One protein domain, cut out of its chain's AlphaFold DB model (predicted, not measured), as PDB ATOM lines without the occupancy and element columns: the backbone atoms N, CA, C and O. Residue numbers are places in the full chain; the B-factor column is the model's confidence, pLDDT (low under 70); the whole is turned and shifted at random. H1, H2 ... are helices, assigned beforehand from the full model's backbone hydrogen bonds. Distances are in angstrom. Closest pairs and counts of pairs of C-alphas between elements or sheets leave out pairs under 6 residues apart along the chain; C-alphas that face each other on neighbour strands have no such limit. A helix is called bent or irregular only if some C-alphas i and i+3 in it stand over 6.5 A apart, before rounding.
ATOM      1  N   GLN A  42     -25.794  36.691  67.217       73.62
ATOM      2  CA  GLN A  42     -27.215  36.524  66.957       73.62
ATOM      3  C   GLN A  42     -28.035  37.210  68.055       73.62
ATOM      4  O   GLN A  42     -28.865  38.060  67.742       73.62
ATOM      5  N   ALA A  43     -27.696  36.990  69.328       73.12
ATOM      6  CA  ALA A  43     -28.323  37.702  70.442       73.12
ATOM      7  C   ALA A  43     -28.104  39.230  70.389       73.12
ATOM      8  O   ALA A  43     -29.010  40.001  70.715       73.12
ATOM      9  N   VAL A  44     -26.928  39.699  69.953       72.00
ATOM     10  CA  VAL A  44     -26.644  41.140  69.797       72.00
ATOM     11  C   VAL A  44     -27.453  41.758  68.651       72.00
ATOM     12  O   VAL A  44     -27.943  42.884  68.787       72.00
ATOM     13  N   VAL A  45     -27.617  41.039  67.539       74.25
ATOM     14  CA  VAL A  45     -28.465  41.453  66.413       74.25
ATOM     15  C   VAL A  45     -29.936  41.468  66.829       74.25
ATOM     16  O   VAL A  45     -30.629  42.446  66.552       74.25
ATOM     17  N   ASP A  46     -30.396  40.463  67.571       73.56
ATOM     18  CA  ASP A  46     -31.775  40.376  68.057       73.56
ATOM     19  C   ASP A  46     -32.107  41.505  69.045       73.56
ATOM     20  O   ASP A  46     -33.182  42.111  68.963       73.56
ATOM     21  N   MET A  47     -31.175  41.857  69.938       73.62
ATOM     22  CA  MET A  47     -31.339  42.991  70.855       73.62
ATOM     23  C   MET A  47     -31.382  44.346  70.141       73.62
ATOM     24  O   MET A  47     -32.161  45.209  70.544       73.62
ATOM     25  N   ASN A  48     -30.556  44.538  69.108       65.12
ATOM     26  CA  ASN A  48     -30.444  45.810  68.386       65.12
ATOM     27  C   ASN A  48     -31.372  45.913  67.171       65.12
ATOM     28  O   ASN A  48     -31.420  46.957  66.515       65.12
ATOM     29  N   SER A  49     -32.119  44.856  66.861       66.75
ATOM     30  CA  SER A  49     -33.129  44.901  65.817       66.75
ATOM     31  C   SER A  49     -34.217  45.913  66.208       66.75
ATOM     32  O   SER A  49     -35.071  45.690  67.064       66.75
ATOM     33  N   LEU A  50     -34.210  47.067  65.535       58.59
ATOM     34  CA  LEU A  50     -35.262  48.095  65.617       58.59
ATOM     35  C   LEU A  50     -36.637  47.559  65.154       58.59
ATOM     36  O   LEU A  50     -37.662  48.224  65.286       58.59
ATOM     37  N   CYS A  51     -36.669  46.332  64.627       54.19
ATOM     38  CA  CYS A  51     -37.820  45.628  64.083       54.19
ATOM     39  C   CYS A  51     -38.587  44.828  65.159       54.19
ATOM     40  O   CYS A  51     -38.961  43.680  64.948       54.19
ATOM     41  N   LYS A  52     -38.832  45.428  66.330       54.78
ATOM     42  CA  LYS A  52     -39.883  44.960  67.260       54.78
ATOM     43  C   LYS A  52     -41.210  45.699  67.062       54.78
ATOM     44  O   LYS A  52     -42.161  45.466  67.802       54.78
ATOM     45  N   ALA A  53     -41.297  46.589  66.070       59.41
ATOM     46  CA  ALA A  53     -42.591  46.999  65.536       59.41
ATOM     47  C   ALA A  53     -43.299  45.748  64.987       59.41
ATOM     48  O   ALA A  53     -42.617  44.887  64.428       59.41
ATOM     49  N   PRO A  54     -44.628  45.602  65.142       64.00
ATOM     50  CA  PRO A  54     -45.320  44.411  64.677       64.00
ATOM     51  C   PRO A  54     -45.123  44.317  63.166       64.00
ATOM     52  O   PRO A  54     -45.741  45.061  62.411       64.00
ATOM     53  N   LEU A  55     -44.252  43.400  62.732       62.94
ATOM     54  CA  LEU A  55     -43.995  43.065  61.329       62.94
ATOM     55  C   LEU A  55     -45.318  42.896  60.560       62.94
ATOM     56  O   LEU A  55     -45.409  43.221  59.381       62.94
ATOM     57  N   ASP A  56     -46.358  42.471  61.282       70.31
ATOM     58  CA  ASP A  56     -47.742  42.349  60.844       70.31
ATOM     59  C   ASP A  56     -48.326  43.633  60.226       70.31
ATOM     60  O   ASP A  56     -49.016  43.542  59.220       70.31
ATOM     61  N   ILE A  57     -48.030  44.842  60.727       76.00
ATOM     62  CA  ILE A  57     -48.579  46.076  60.126       76.00
ATOM     63  C   ILE A  57     -47.974  46.339  58.740       76.00
ATOM     64  O   ILE A  57     -48.694  46.691  57.807       76.00
ATOM     65  N   HIS A  58     -46.667  46.112  58.580       76.69
ATOM     66  CA  HIS A  58     -45.968  46.296  57.310       76.69
ATOM     67  C   HIS A  58     -46.291  45.172  56.323       76.69
ATOM     68  O   HIS A  58     -46.519  45.448  55.148       76.69
ATOM     69  N   LEU A  59     -46.386  43.930  56.800       75.69
ATOM     70  CA  LEU A  59     -46.830  42.779  56.009       75.69
ATOM     71  C   LEU A  59     -48.274  42.943  55.539       75.69
ATOM     72  O   LEU A  59     -48.572  42.691  54.374       75.69
ATOM     73  N   ARG A  60     -49.167  43.414  56.411       76.94
ATOM     74  CA  ARG A  60     -50.564  43.676  56.066       76.94
ATOM     75  C   ARG A  60     -50.688  44.833  55.088       76.94
ATOM     76  O   ARG A  60     -51.412  44.706  54.109       76.94
ATOM     77  N   ALA A  61     -49.950  45.925  55.293       76.75
ATOM     78  CA  ALA A  61     -49.898  47.027  54.335       76.75
ATOM     79  C   ALA A  61     -49.351  46.568  52.971       76.75
ATOM     80  O   ALA A  61     -49.918  46.917  51.936       76.75
ATOM     81  N   PHE A  62     -48.312  45.727  52.963       79.00
ATOM     82  CA  PHE A  62     -47.779  45.097  51.756       79.00
ATOM     83  C   PHE A  62     -48.834  44.221  51.063       79.00
ATOM     84  O   PHE A  62     -49.065  44.378  49.865       79.00
ATOM     85  N   TRP A  63     -49.546  43.372  51.803       74.25
ATOM     86  CA  TRP A  63     -50.590  42.509  51.247       74.25
ATOM     87  C   TRP A  63     -51.775  43.305  50.687       74.25
ATOM     88  O   TRP A  63     -52.224  43.054  49.569       74.25
ATOM     89  N   CYS A  64     -52.233  44.327  51.416       69.25
ATOM     90  CA  CYS A  64     -53.257  45.252  50.935       69.25
ATOM     91  C   CYS A  64     -52.796  45.989  49.672       69.25
ATOM     92  O   CYS A  64     -53.585  46.154  48.742       69.25
ATOM     93  N   SER A  65     -51.518  46.382  49.597       69.31
ATOM     94  CA  SER A  65     -50.960  46.988  48.387       69.31
ATOM     95  C   SER A  65     -50.982  46.011  47.213       69.31
ATOM     96  O   SER A  65     -51.360  46.408  46.115       69.31
ATOM     97  N   PHE A  66     -50.679  44.728  47.439       67.00
ATOM     98  CA  PHE A  66     -50.696  43.691  46.409       67.00
ATOM     99  C   PHE A  66     -52.114  43.422  45.886       67.00
ATOM    100  O   PHE A  66     -52.327  43.336  44.678       67.00
ATOM    101  N   GLN A  67     -53.105  43.401  46.780       63.00
ATOM    102  CA  GLN A  67     -54.516  43.230  46.425       63.00
ATOM    103  C   GLN A  67     -55.072  44.410  45.603       63.00
ATOM    104  O   GLN A  67     -55.932  44.213  44.745       63.00
ATOM    105  N   LEU A  68     -54.544  45.621  45.813       56.09
ATOM    106  CA  LEU A  68     -54.847  46.807  45.001       56.09
ATOM    107  C   LEU A  68     -54.015  46.874  43.696       56.09
ATOM    108  O   LEU A  68     -54.339  47.635  42.783       56.09
ATOM    109  N   SER A  69     -52.935  46.090  43.599       52.34
ATOM    110  CA  SER A  69     -51.874  46.216  42.586       52.34
ATOM    111  C   SER A  69     -52.098  45.465  41.280       52.34
ATOM    112  O   SER A  69     -51.328  45.696  40.345       52.34
ATOM    113  N   SER A  70     -53.153  44.655  41.150       53.91
ATOM    114  CA  SER A  70     -53.512  43.986  39.883       53.91
ATOM    115  C   SER A  70     -53.604  44.963  38.692       53.91
ATOM    116  O   SER A  70     -53.456  44.563  37.536       53.91
ATOM    117  N   CYS A  71     -53.798  46.259  38.972       51.38
ATOM    118  CA  CYS A  71     -53.826  47.345  37.992       51.38
ATOM    119  C   CYS A  71     -52.559  48.232  37.969       51.38
ATOM    120  O   CYS A  71     -52.316  48.900  36.969       51.38
ATOM    121  N   ILE A  72     -51.740  48.251  39.031       52.09
ATOM    122  CA  ILE A  72     -50.617  49.203  39.207       52.09
ATOM    123  C   ILE A  72     -49.333  48.702  38.524       52.09
ATOM    124  O   ILE A  72     -48.536  49.491  38.021       52.09
ATOM    125  N   TRP A  73     -49.142  47.383  38.443       53.88
ATOM    126  CA  TRP A  73     -47.910  46.783  37.908       53.88
ATOM    127  C   TRP A  73     -47.811  46.790  36.379       53.88
ATOM    128  O   TRP A  73     -46.762  46.460  35.837       53.88
ATOM    129  N   ARG A  74     -48.856  47.225  35.665       55.78
ATOM    130  CA  ARG A  74     -48.866  47.227  34.193       55.78
ATOM    131  C   ARG A  74     -47.920  48.252  33.551       55.78
ATOM    132  O   ARG A  74     -47.765  48.223  32.338       55.78
ATOM    133  N   ARG A  75     -47.315  49.176  34.315       54.88
ATOM    134  CA  ARG A  75     -46.535  50.298  33.749       54.88
ATOM    135  C   ARG A  75     -45.398  50.836  34.627       54.88
ATOM    136  O   ARG A  75     -45.011  51.993  34.478       54.88
ATOM    137  N   ASN A  76     -44.844  50.029  35.530       63.16
ATOM    138  CA  ASN A  76     -43.805  50.507  36.446       63.16
ATOM    139  C   ASN A  76     -42.398  50.049  36.051       63.16
ATOM    140  O   ASN A  76     -42.166  48.898  35.693       63.16
ATOM    141  N   ARG A  77     -41.441  50.982  36.147       75.06
ATOM    142  CA  ARG A  77     -40.007  50.715  35.981       75.06
ATOM    143  C   ARG A  77     -39.497  49.998  37.230       75.06
ATOM    144  O   ARG A  77     -39.707  50.485  38.338       75.06
ATOM    145  N   VAL A  78     -38.830  48.862  37.049       81.56
ATOM    146  CA  VAL A  78     -38.299  48.039  38.145       81.56
ATOM    147  C   VAL A  78     -36.793  48.264  38.277       81.56
ATOM    148  O   VAL A  78     -36.071  48.229  37.283       81.56
ATOM    149  N   LEU A  79     -36.315  48.469  39.507       87.88
ATOM    150  CA  LEU A  79     -34.891  48.419  39.833       87.88
ATOM    151  C   LEU A  79     -34.540  46.994  40.273       87.88
ATOM    152  O   LEU A  79     -34.931  46.569  41.358       87.88
ATOM    153  N   LEU A  80     -33.816  46.260  39.427       88.31
ATOM    154  CA  LEU A  80     -33.379  44.892  39.707       88.31
ATOM    155  C   LEU A  80     -31.904  44.877  40.126       88.31
ATOM    156  O   LEU A  80     -31.032  45.294  39.363       88.31
ATOM    157  N   THR A  81     -31.614  44.358  41.317       93.69
ATOM    158  CA  THR A  81     -30.244  44.103  41.780       93.69
ATOM    159  C   THR A  81     -29.835  42.665  41.463       93.69
ATOM    160  O   THR A  81     -30.670  41.767  41.388       93.69
ATOM    161  N   GLY A  82     -28.541  42.433  41.222       93.38
ATOM    162  CA  GLY A  82     -28.044  41.090  40.903       93.38
ATOM    163  C   GLY A  82     -28.509  40.545  39.547       93.38
ATOM    164  O   GLY A  82     -28.514  39.332  39.359       93.38
ATOM    165  N   ALA A  83     -28.871  41.414  38.594       92.75
ATOM    166  CA  ALA A  83     -29.340  41.031  37.256       92.75
ATOM    167  C   ALA A  83     -28.333  40.177  36.456       92.75
ATOM    168  O   ALA A  83     -28.724  39.452  35.549       92.75
ATOM    169  N   THR A  84     -27.043  40.244  36.799       94.44
ATOM    170  CA  THR A  84     -25.977  39.424  36.202       94.44
ATOM    171  C   THR A  84     -25.821  38.047  36.853       94.44
ATOM    172  O   THR A  84     -25.118  37.196  36.316       94.44
ATOM    173  N   GLY A  85     -26.439  37.816  38.015       94.00
ATOM    174  CA  GLY A  85     -26.449  36.515  38.677       94.00
ATOM    175  C   GLY A  85     -27.455  35.565  38.032       94.00
ATOM    176  O   GLY A  85     -28.362  36.002  37.329       94.00
ATOM    177  N   TYR A  86     -27.332  34.264  38.320       94.75
ATOM    178  CA  TYR A  86     -28.216  33.231  37.765       94.75
ATOM    179  C   TYR A  86     -29.695  33.610  37.915       94.75
ATOM    180  O   TYR A  86     -30.400  33.782  36.930       94.75
ATOM    181  N   PHE A  87     -30.148  33.841  39.147       93.12
ATOM    182  CA  PHE A  87     -31.548  34.161  39.420       93.12
ATOM    183  C   PHE A  87     -31.995  35.500  38.812       93.12
ATOM    184  O   PHE A  87     -33.070  35.587  38.219       93.12
ATOM    185  N   GLY A  88     -31.152  36.534  38.906       92.44
ATOM    186  CA  GLY A  88     -31.469  37.856  38.371       92.44
ATOM    187  C   GLY A  88     -31.606  37.867  36.848       92.44
ATOM    188  O   GLY A  88     -32.498  38.535  36.332       92.44
ATOM    189  N   ALA A  89     -30.803  37.077  36.133       94.50
ATOM    190  CA  ALA A  89     -30.885  36.971  34.679       94.50
ATOM    191  C   ALA A  89     -32.221  36.360  34.221       94.50
ATOM    192  O   ALA A  89     -32.823  36.833  33.256       94.50
ATOM    193  N   PHE A  90     -32.723  35.349  34.938       93.81
ATOM    194  CA  PHE A  90     -34.029  34.752  34.645       93.81
ATOM    195  C   PHE A  90     -35.188  35.695  34.978       93.81
ATOM    196  O   PHE A  90     -36.102  35.820  34.170       93.81
ATOM    197  N   ILE A  91     -35.130  36.420  36.100       91.44
ATOM    198  CA  ILE A  91     -36.139  37.449  36.403       91.44
ATOM    199  C   ILE A  91     -36.147  38.529  35.320       91.44
ATOM    200  O   ILE A  91     -37.211  38.909  34.839       91.44
ATOM    201  N   LEU A  92     -34.971  39.013  34.913       89.75
ATOM    202  CA  LEU A  92     -34.860  40.030  33.872       89.75
ATOM    203  C   LEU A  92     -35.471  39.547  32.553       89.75
ATOM    204  O   LEU A  92     -36.202  40.295  31.909       89.75
ATOM    205  N   LYS A  93     -35.206  38.293  32.173       90.56
ATOM    206  CA  LYS A  93     -35.797  37.669  30.987       90.56
ATOM    207  C   LYS A  93     -37.328  37.685  31.044       90.56
ATOM    208  O   LYS A  93     -37.953  38.121  30.082       90.56
ATOM    209  N   GLU A  94     -37.917  37.256  32.157       88.19
ATOM    210  CA  GLU A  94     -39.377  37.236  32.329       88.19
ATOM    211  C   GLU A  94     -39.978  38.653  32.334       88.19
ATOM    212  O   GLU A  94     -41.017  38.900  31.722       88.19
ATOM    213  N   LEU A  95     -39.299  39.624  32.956       86.06
ATOM    214  CA  LEU A  95     -39.733  41.025  32.952       86.06
ATOM    215  C   LEU A  95     -39.709  41.630  31.541       86.06
ATOM    216  O   LEU A  95     -40.636  42.342  31.167       86.06
ATOM    217  N   LEU A  96     -38.691  41.326  30.734       83.75
ATOM    218  CA  LEU A  96     -38.626  41.776  29.339       83.75
ATOM    219  C   LEU A  96     -39.697  41.124  28.453       83.75
ATOM    220  O   LEU A  96     -40.167  41.757  27.515       83.75
ATOM    221  N   GLN A  97     -40.092  39.880  28.732       83.81
ATOM    222  CA  GLN A  97     -41.123  39.176  27.959       83.81
ATOM    223  C   GLN A  97     -42.553  39.593  28.331       83.81
ATOM    224  O   GLN A  97     -43.448  39.524  27.494       83.81
ATOM    225  N   SER A  98     -42.767  40.016  29.576       74.75
ATOM    226  CA  SER A  98     -44.082  40.406  30.104       74.75
ATOM    227  C   SER A  98     -44.379  41.904  30.004       74.75
ATOM    228  O   SER A  98     -45.527  42.311  30.195       74.75
ATOM    229  N   THR A  99     -43.380  42.738  29.705       69.50
ATOM    230  CA  THR A  99     -43.576  44.180  29.526       69.50
ATOM    231  C   THR A  99     -43.922  44.500  28.071       69.50
ATOM    232  O   THR A  99     -43.107  44.360  27.165       69.50
TER     233      THR A  99
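Overview. This is residues 42 to 99 of the 103 residues of an uncharacterized protein of Coptotermes formosanus (UniProt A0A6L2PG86). Three helices are strung along an open, flat arch: H1 forms one foot, H2 spans the top, and the long stretch of residues 72 to 85 descends to the other foot, where the chain folds back as H3. No helix packs on another, and residues 42 to 72, with H1 and H2, stick out free. The printed part has 58 residues with three named helices and no named strand, all helix in class; it is extended, with a radius of gyration of the C-alphas of 16.6 A and spans of 44 by 31 by 13 A.

Along the chain. H1 is residues 42 to 48, 9.9 A long, from C-alpha 42 at (-27.215, 36.524, 66.957). H2 is residues 55 to 71, 25.7 A, and irregular: C-alphas 68 and 71 are 7.1 A apart. H3 is residues 86 to 98, 19.0 A, ending at C-alpha 98 (-44.082, 40.406, 30.104).

Arrangement. H1 and H2, H2 and H3, and H1 and H3 are apart. Every O i to N i+4 pair is within hydrogen-bond range in H1 and H3, and 11 of 13 in H2.

Size, cuts and confidence. The farthest C-alphas, of Ala 43 and Gln 97, are 44.4 A apart. The printed part has no cut; H1 to H2 is a short link, H2 to H3 a long one. pLDDT is under 70 at residues 48 to 55, 64 to 76 and 99.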